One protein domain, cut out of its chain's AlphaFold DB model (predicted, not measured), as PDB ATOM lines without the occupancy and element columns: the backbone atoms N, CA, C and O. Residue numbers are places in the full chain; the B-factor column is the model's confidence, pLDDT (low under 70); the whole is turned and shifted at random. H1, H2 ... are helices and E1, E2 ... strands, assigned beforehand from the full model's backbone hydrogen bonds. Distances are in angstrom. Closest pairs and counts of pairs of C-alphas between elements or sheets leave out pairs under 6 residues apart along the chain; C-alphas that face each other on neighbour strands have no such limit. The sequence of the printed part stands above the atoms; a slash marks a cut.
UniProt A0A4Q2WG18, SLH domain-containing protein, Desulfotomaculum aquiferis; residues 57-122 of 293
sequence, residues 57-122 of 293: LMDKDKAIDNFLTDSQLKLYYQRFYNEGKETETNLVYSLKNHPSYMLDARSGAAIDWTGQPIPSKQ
ATOM      1  N   LEU A  57     308.920 300.256 415.322       92.38
ATOM      2  CA  LEU A  57     307.578 300.634 414.897       92.38
ATOM      3  C   LEU A  57     307.355 302.128 415.142       92.38
ATOM      4  O   LEU A  57     307.809 302.682 416.144       92.38
ATOM      5  N   MET A  58     306.648 302.760 414.216       92.50
ATOM      6  CA  MET A  58     306.151 304.115 414.355       92.50
ATOM      7  C   MET A  58     305.124 304.177 415.486       92.50
ATOM      8  O   MET A  58     304.331 303.254 415.681       92.50
ATOM      9  N   ASP A  59     305.137 305.288 416.215       93.00
ATOM     10  CA  ASP A  59     304.102 305.585 417.194       93.00
ATOM     11  C   ASP A  59     302.732 305.781 416.521       93.00
ATOM     12  O   ASP A  59     302.645 306.265 415.389       93.00
ATOM     13  N   LYS A  60     301.656 305.408 417.220       90.88
ATOM     14  CA  LYS A  60     300.293 305.476 416.684       90.88
ATOM     15  C   LYS A  60     299.896 306.899 416.298       90.88
ATOM     16  O   LYS A  60     299.305 307.075 415.234       90.88
ATOM     17  N   ASP A  61     300.213 307.890 417.123       92.56
ATOM     18  CA  ASP A  61     299.807 309.272 416.870       92.56
ATOM     19  C   ASP A  61     300.586 309.825 415.673       92.56
ATOM     20  O   ASP A  61     300.001 310.386 414.749       92.56
ATOM     21  N   LYS A  62     301.882 309.502 415.585       90.88
ATOM     22  CA  LYS A  62     302.701 309.827 414.408       90.88
ATOM     23  C   LYS A  62     302.189 309.159 413.125       90.88
ATOM     24  O   LYS A  62     302.257 309.760 412.053       90.88
ATOM     25  N   ALA A  63     301.686 307.927 413.212       90.31
ATOM     26  CA  ALA A  63     301.093 307.236 412.071       90.31
ATOM     27  C   ALA A  63     299.787 307.903 411.617       90.31
ATOM     28  O   ALA A  63     299.563 308.021 410.415       90.31
ATOM     29  N   ILE A  64     298.958 308.373 412.556       89.75
ATOM     30  CA  ILE A  64     297.737 309.136 412.255       89.75
ATOM     31  C   ILE A  64     298.092 310.465 411.585       89.75
ATOM     32  O   ILE A  64     297.524 310.776 410.543       89.75
ATOM     33  N   ASP A  65     299.056 311.210 412.122       88.06
ATOM     34  CA  ASP A  65     299.477 312.488 411.540       88.06
ATOM     35  C   ASP A  65     299.999 312.305 410.111       88.06
ATOM     36  O   ASP A  65     299.586 313.014 409.193       88.06
ATOM     37  N   ASN A  66     300.850 311.299 409.892       85.69
ATOM     38  CA  ASN A  66     301.358 310.967 408.563       85.69
ATOM     39  C   ASN A  66     300.223 310.560 407.608       85.69
ATOM     40  O   ASN A  66     300.135 311.066 406.492       85.69
ATOM     41  N   PHE A  67     299.296 309.715 408.071       85.38
ATOM     42  CA  PHE A  67     298.120 309.317 407.297       85.38
ATOM     43  C   PHE A  67     297.250 310.514 406.889       85.38
ATOM     44  O   PHE A  67     296.680 310.530 405.800       85.38
ATOM     45  N   LEU A  68     297.137 311.516 407.763       84.38
ATOM     46  CA  LEU A  68     296.267 312.666 407.556       84.38
ATOM     47  C   LEU A  68     296.937 313.843 406.829       84.38
ATOM     48  O   LEU A  68     296.213 314.720 406.354       84.38
ATOM     49  N   THR A  69     298.270 313.858 406.693       78.69
ATOM     50  CA  THR A  69     299.044 314.998 406.156       78.69
ATOM     51  C   THR A  69     298.624 315.390 404.732       78.69
ATOM     52  O   THR A  69     298.385 316.566 404.471       78.69
ATOM     53  N   ASP A  70     298.437 314.412 403.839       63.97
ATOM     54  CA  ASP A  70     297.998 314.635 402.446       63.97
ATOM     55  C   ASP A  70     296.490 314.397 402.247       63.97
ATOM     56  O   ASP A  70     295.969 314.289 401.127       63.97
ATOM     57  N   SER A  71     295.756 314.277 403.350       65.88
ATOM     58  CA  SER A  71     294.401 313.764 403.336       65.88
ATOM     59  C   SER A  71     293.383 314.892 403.128       65.88
ATOM     60  O   SER A  71     293.247 315.826 403.917       65.88
ATOM     61  N   GLN A  72     292.626 314.818 402.032       67.38
ATOM     62  CA  GLN A  72     291.512 315.732 401.779       67.38
ATOM     63  C   GLN A  72     290.262 315.255 402.526       67.38
ATOM     64  O   GLN A  72     289.280 314.863 401.890       67.38
ATOM     65  N   LEU A  73     290.294 315.262 403.865       83.25
ATOM     66  CA  LEU A  73     289.089 315.075 404.679       83.25
ATOM     67  C   LEU A  73     288.035 316.086 404.224       83.25
ATOM     68  O   LEU A  73     288.163 317.293 404.424       83.25
ATOM     69  N   LYS A  74     286.997 315.579 403.568       83.69
ATOM     70  CA  LYS A  74     285.906 316.384 403.025       83.69
ATOM     71  C   LYS A  74     284.589 315.869 403.559       83.69
ATOM     72  O   LYS A  74     284.467 314.726 403.998       83.69
ATOM     73  N   LEU A  75     283.608 316.753 403.530       90.25
ATOM     74  CA  LEU A  75     282.272 316.468 404.000       90.25
ATOM     75  C   LEU A  75     281.484 315.749 402.899       90.25
ATOM     76  O   LEU A  75     281.413 316.230 401.768       90.25
ATOM     77  N   TYR A  76     280.898 314.602 403.230       85.88
ATOM     78  CA  TYR A  76     280.114 313.784 402.309       85.88
ATOM     79  C   TYR A  76     278.804 313.342 402.953       85.88
ATOM     80  O   TYR A  76     278.752 313.052 404.146       85.88
ATOM     81  N   TYR A  77     277.753 313.230 402.142       90.00
ATOM     82  CA  TYR A  77     276.531 312.541 402.544       90.00
ATOM     83  C   TYR A  77     276.723 311.029 402.378       90.00
ATOM     84  O   TYR A  77     276.980 310.555 401.272       90.00
ATOM     85  N   GLN A  78     276.589 310.277 403.468       85.31
ATOM     86  CA  GLN A  78     276.713 308.821 403.499       85.31
ATOM     87  C   GLN A  78     275.441 308.201 404.079       85.31
ATOM     88  O   GLN A  78     274.916 308.653 405.098       85.31
ATOM     89  N   ARG A  79     274.954 307.136 403.437       85.00
ATOM     90  CA  ARG A  79     273.885 306.292 403.982       85.00
ATOM     91  C   ARG A  79     274.502 305.129 404.744       85.00
ATOM     92  O   ARG A  79     275.400 304.468 404.217       85.00
ATOM     93  N   PHE A  80     274.005 304.875 405.948       77.88
ATOM     94  CA  PHE A  80     274.366 303.696 406.729       77.88
ATOM     95  C   PHE A  80     273.227 302.684 406.649       77.88
ATOM     96  O   PHE A  80     272.110 302.955 407.087       77.88
ATOM     97  N   TYR A  81     273.503 301.524 406.057       71.62
ATOM     98  CA  TYR A  81     272.553 300.419 406.027       71.62
ATOM     99  C   TYR A  81     272.575 299.713 407.381       71.62
ATOM    100  O   TYR A  81     273.545 299.040 407.715       71.62
ATOM    101  N   ASN A  82     271.500 299.872 408.146       68.12
ATOM    102  CA  ASN A  82     271.226 299.070 409.330       68.12
ATOM    103  C   ASN A  82     270.047 298.155 409.007       68.12
ATOM    104  O   ASN A  82     268.959 298.639 408.690       68.12
ATOM    105  N   GLU A  83     270.257 296.839 409.068       62.25
ATOM    106  CA  GLU A  83     269.186 295.870 408.834       62.25
ATOM    107  C   GLU A  83     267.990 296.158 409.760       62.25
ATOM    108  O   GLU A  83     268.131 296.249 410.981       62.25
ATOM    109  N   GLY A  84     266.806 296.342 409.169       63.44
ATOM    110  CA  GLY A  84     265.557 296.573 409.900       63.44
ATOM    111  C   GLY A  84     265.275 298.020 410.331       63.44
ATOM    112  O   GLY A  84     264.302 298.237 411.054       63.44
ATOM    113  N   LYS A  85     266.071 299.011 409.901       68.50
ATOM    114  CA  LYS A  85     265.776 300.446 410.089       68.50
ATOM    115  C   LYS A  85     265.786 301.201 408.760       68.50
ATOM    116  O   LYS A  85     266.437 300.776 407.807       68.50
ATOM    117  N   GLU A  86     265.072 302.326 408.702       72.31
ATOM    118  CA  GLU A  86     265.213 303.259 407.581       72.31
ATOM    119  C   GLU A  86     266.669 303.721 407.451       72.31
ATOM    120  O   GLU A  86     267.391 303.888 408.437       72.31
ATOM    121  N   THR A  87     267.111 303.895 406.207       77.25
ATOM    122  CA  THR A  87     268.474 304.336 405.913       77.25
ATOM    123  C   THR A  87     268.594 305.832 406.159       77.25
ATOM    124  O   THR A  87     268.156 306.655 405.355       77.25
ATOM    125  N   GLU A  88     269.226 306.200 407.267       80.69
ATOM    126  CA  GLU A  88     269.508 307.597 407.583       80.69
ATOM    127  C   GLU A  88     270.674 308.117 406.727       80.69
ATOM    128  O   GLU A  88     271.737 307.491 406.619       80.69
ATOM    129  N   THR A  89     270.471 309.282 406.103       87.62
ATOM    130  CA  THR A  89     271.526 309.995 405.374       87.62
ATOM    131  C   THR A  89     272.230 310.940 406.336       87.62
ATOM    132  O   THR A  89     271.622 311.871 406.854       87.62
ATOM    133  N   ASN A  90     273.519 310.703 406.555       88.06
ATOM    134  CA  ASN A  90     274.335 311.432 407.514       88.06
ATOM    135  C   ASN A  90     275.425 312.219 406.797       88.06
ATOM    136  O   ASN A  90     275.969 311.775 405.787       88.06
ATOM    137  N   LEU A  91     275.757 313.383 407.343       92.75
ATOM    138  CA  LEU A  91     276.851 314.210 406.861       92.75
ATOM    139  C   LEU A  91     278.116 313.847 407.648       92.75
ATOM    140  O   LEU A  91     278.170 314.059 408.856       92.75
ATOM    141  N   VAL A  92     279.106 313.254 406.981       90.62
ATOM    142  CA  VAL A  92     280.314 312.709 407.617       90.62
ATOM    143  C   VAL A  92     281.576 313.226 406.941       90.62
ATOM    144  O   VAL A  92     281.607 313.428 405.726       90.62
ATOM    145  N   TYR A  93     282.641 313.414 407.720       88.06
ATOM    146  CA  TYR A  93     283.973 313.614 407.157       88.06
ATOM    147  C   TYR A  93     284.522 312.270 406.684       88.06
ATOM    148  O   TYR A  93     284.566 311.310 407.451       88.06
ATOM    149  N   SER A  94     284.918 312.192 405.417       83.56
ATOM    150  CA  SER A  94     285.469 310.971 404.831       83.56
ATOM    151  C   SER A  94     286.650 311.273 403.914       83.56
ATOM    152  O   SER A  94     286.801 312.375 403.383       83.56
ATOM    153  N   LEU A  95     287.498 310.264 403.744       78.75
ATOM    154  CA  LEU A  95     288.699 310.277 402.922       78.75
ATOM    155  C   LEU A  95     288.384 309.694 401.546       78.75
ATOM    156  O   LEU A  95     288.746 308.567 401.219       78.75
ATOM    157  N   LYS A  96     287.659 310.441 400.713       66.31
ATOM    158  CA  LYS A  96     287.335 309.958 399.368       66.31
ATOM    159  C   LYS A  96     288.563 310.100 398.460       66.31
ATOM    160  O   LYS A  96     289.166 311.167 398.406       66.31
ATOM    161  N   ASN A  97     288.892 309.038 397.723       64.25
ATOM    162  CA  ASN A  97     290.030 308.949 396.791       64.25
ATOM    163  C   ASN A  97     291.429 308.879 397.440       64.25
ATOM    164  O   ASN A  97     292.415 309.224 396.787       64.25
ATOM    165  N   HIS A  98     291.539 308.421 398.691       69.00
ATOM    166  CA  HIS A  98     292.843 308.102 399.278       69.00
ATOM    167  C   HIS A  98     293.400 306.802 398.656       69.00
ATOM    168  O   HIS A  98     292.638 305.841 398.520       69.00
ATOM    169  N   PRO A  99     294.687 306.741 398.257       67.06
ATOM    170  CA  PRO A  99     295.240 305.588 397.536       67.06
ATOM    171  C   PRO A  99     295.224 304.286 398.352       67.06
ATOM    172  O   PRO A  99     295.137 303.211 397.766       67.06
ATOM    173  N   SER A 100     295.281 304.370 399.685       78.69
ATOM    174  CA  SER A 100     295.092 303.225 400.586       78.69
ATOM    175  C   SER A 100     294.827 303.647 402.024       78.69
ATOM    176  O   SER A 100     295.327 304.669 402.466       78.69
ATOM    177  N   TYR A 101     294.094 302.839 402.783       84.44
ATOM    178  CA  TYR A 101     293.894 303.024 404.225       84.44
ATOM    179  C   TYR A 101     294.953 302.304 405.080       84.44
ATOM    180  O   TYR A 101     294.778 302.155 406.287       84.44
ATOM    181  N   MET A 102     296.026 301.815 404.455       86.56
ATOM    182  CA  MET A 102     297.090 301.047 405.095       86.56
ATOM    183  C   MET A 102     298.435 301.762 404.957       86.56
ATOM    184  O   MET A 102     298.764 302.302 403.898       86.56
ATOM    185  N   LEU A 103     299.217 301.729 406.036       88.88
ATOM    186  CA  LEU A 103     300.574 302.264 406.108       88.88
ATOM    187  C   LEU A 103     301.544 301.172 406.555       88.88
ATOM    188  O   LEU A 103     301.212 300.353 407.415       88.88
ATOM    189  N   ASP A 104     302.762 301.199 406.022       90.12
ATOM    190  CA  ASP A 104     303.864 300.422 406.574       90.12
ATOM    191  C   ASP A 104     304.226 300.961 407.963       90.12
ATOM    192  O   ASP A 104     304.525 302.142 408.142       90.12
ATOM    193  N   ALA A 105     304.214 300.084 408.964       90.31
ATOM    194  CA  ALA A 105     304.346 300.484 410.360       90.31
ATOM    195  C   ALA A 105     305.748 300.992 410.746       90.31
ATOM    196  O   ALA A 105     305.905 301.504 411.850       90.31
ATOM    197  N   ARG A 106     306.777 300.840 409.899       90.81
ATOM    198  CA  ARG A 106     308.149 301.306 410.182       90.81
ATOM    199  C   ARG A 106     308.457 302.609 409.454       90.81
ATOM    200  O   ARG A 106     308.968 303.553 410.048       90.81
ATOM    201  N   SER A 107     308.152 302.644 408.164       89.31
ATOM    202  CA  SER A 107     308.435 303.767 407.269       89.31
ATOM    203  C   SER A 107     307.313 304.801 407.235       89.31
ATOM    204  O   SER A 107     307.574 305.969 406.965       89.31
ATOM    205  N   GLY A 108     306.071 304.389 407.507       87.56
ATOM    206  CA  GLY A 108     304.884 305.215 407.314       87.56
ATOM    207  C   GLY A 108     304.497 305.407 405.847       87.56
ATOM    208  O   GLY A 108     303.643 306.239 405.559       87.56
ATOM    209  N   ALA A 109     305.114 304.681 404.910       86.44
ATOM    210  CA  ALA A 109     304.728 304.734 403.506       86.44
ATOM    211  C   ALA A 109     303.337 304.117 403.302       86.44
ATOM    212  O   ALA A 109     302.993 303.128 403.951       86.44
ATOM    213  N   ALA A 110     302.546 304.669 402.379       84.75
ATOM    214  CA  ALA A 110     301.292 304.047 401.967       84.75
ATOM    215  C   ALA A 110     301.570 302.672 401.352       84.75
ATOM    216  O   ALA A 110     302.453 302.539 400.505       84.75
ATOM    217  N   ILE A 111     300.812 301.662 401.772       85.44
ATOM    218  CA  ILE A 111     300.910 300.296 401.251       85.44
ATOM    219  C   ILE A 111     299.552 299.806 400.775       85.44
ATOM    220  O   ILE A 111     298.524 300.263 401.264       85.44
ATOM    221  N   ASP A 112     299.523 298.884 399.824       82.25
ATOM    222  CA  ASP A 112     298.291 298.248 399.374       82.25
ATOM    223  C   ASP A 112     297.817 297.145 400.341       82.25
ATOM    224  O   ASP A 112     298.428 296.869 401.377       82.25
ATOM    225  N   TRP A 113     296.710 296.487 399.990       76.69
ATOM    226  CA  TRP A 113     296.135 295.395 400.781       76.69
ATOM    227  C   TRP A 113     297.027 294.145 400.864       76.69
ATOM    228  O   TRP A 113     296.800 293.296 401.726       76.69
ATOM    229  N   THR A 114     298.041 294.033 400.000       79.94
ATOM    230  CA  THR A 114     299.046 292.959 400.017       79.94
ATOM    231  C   THR A 114     300.289 293.320 400.834       79.94
ATOM    232  O   THR A 114     301.144 292.466 401.064       79.94
ATOM    233  N   GLY A 115     300.380 294.566 401.313       79.62
ATOM    234  CA  GLY A 115     301.501 295.081 402.090       79.62
ATOM    235  C   GLY A 115     302.634 295.675 401.252       79.62
ATOM    236  O   GLY A 115     303.722 295.884 401.784       79.62
ATOM    237  N   GLN A 116     302.409 295.937 399.963       80.19
ATOM    238  CA  GLN A 116     303.419 296.515 399.074       80.19
ATOM    239  C   GLN A 116     303.332 298.041 399.024       80.19
ATOM    240  O   GLN A 116     302.222 298.568 399.075       80.19
ATOM    241  N   PRO A 117     304.459 298.767 398.878       79.50
ATOM    242  CA  PRO A 117     304.451 300.223 398.756       79.50
ATOM    243  C   PRO A 117     303.600 300.705 397.581       79.50
ATOM    244  O   PRO A 117     303.750 300.238 396.452       79.50
ATOM    245  N   ILE A 118     302.755 301.702 397.830       73.69
ATOM    246  CA  ILE A 118     302.049 302.428 396.780       73.69
ATOM    247  C   ILE A 118     302.932 303.604 396.363       73.69
ATOM    248  O   ILE A 118     303.275 304.428 397.216       73.69
ATOM    249  N   PRO A 119     303.304 303.712 395.074       64.75
ATOM    250  CA  PRO A 119     304.057 304.857 394.583       64.75
ATOM    251  C   PRO A 119     303.338 306.161 394.944       64.75
ATOM    252  O   PRO A 119     302.113 306.254 394.811       64.75
ATOM    253  N   SER A 120     304.085 307.176 395.385       60.16
ATOM    254  CA  SER A 120     303.510 308.508 395.567       60.16
ATOM    255  C   SER A 120     302.881 308.975 394.255       60.16
ATOM    256  O   SER A 120     303.306 308.583 393.165       60.16
ATOM    257  N   LYS A 121     301.829 309.795 394.354       58.22
ATOM    258  CA  LYS A 121     301.141 310.361 393.191       58.22
ATOM    259  C   LYS A 121     302.154 311.193 392.395       58.22
ATOM    260  O   LYS A 121     302.416 312.338 392.742       58.22
ATOM    261  N   GLN A 122     302.767 310.595 391.375       53.72
ATOM    262  CA  GLN A 122     303.702 311.290 390.502       53.72
ATOM    263  C   GLN A 122     302.921 312.358 389.741       53.72
ATOM    264  O   GLN A 122     302.052 312.041 388.930       53.72
TER     265      GLN A 122
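Overview. This is residues 57 to 122 of the 293 residues of the protein "SLH domain-containing protein" of Desulfotomaculum aquiferis (UniProt A0A4Q2WG18). Little of this domain is regular structure: a two-stranded hairpin, E1 and E2, makes an arm at one end, and at the other end helix H1 lies beside a looping stretch, residues 95 to 122, with no named element. The printed part has 66 residues with H1, E1 and E2 in that order, the class mixed, under half of the residues in named elements. It is loose, radius of gyration of the C-alphas 15.2 A, and elongated, 43 by 25 by 22 A.

Arrangement. E1, residues 74 to 79, and E2, residues 89 to 94, form an antiparallel hairpin, directions at 143 degrees. N 76 and O 92 are 2.8 A apart, within hydrogen-bond range. H1, residues 60 to 69, is apart from E2; every O i to N i+4 pair in it is within range. Residues 102 to 103 pair antiparallel with residues 110 to 111.

Along the chain. E1 measures 15.7 A, E2 14.0 A and H1 14.3 A from first to last C-alpha. C-alpha 60 begins H1 at (300.293, 305.476, 416.684); C-alpha 94 ends E2 at (285.469, 310.971, 404.831).

Size, cuts and confidence. The C-alphas farthest apart, of Gly 84 and Gln 122, are 45.3 A apart. The printed part has no cut. The link H1 to E1 is tight, E1 to E2 short. Model pLDDT is under 70 at residues 70 to 72, 82 to 85, 96 to 99 and 119 to 122.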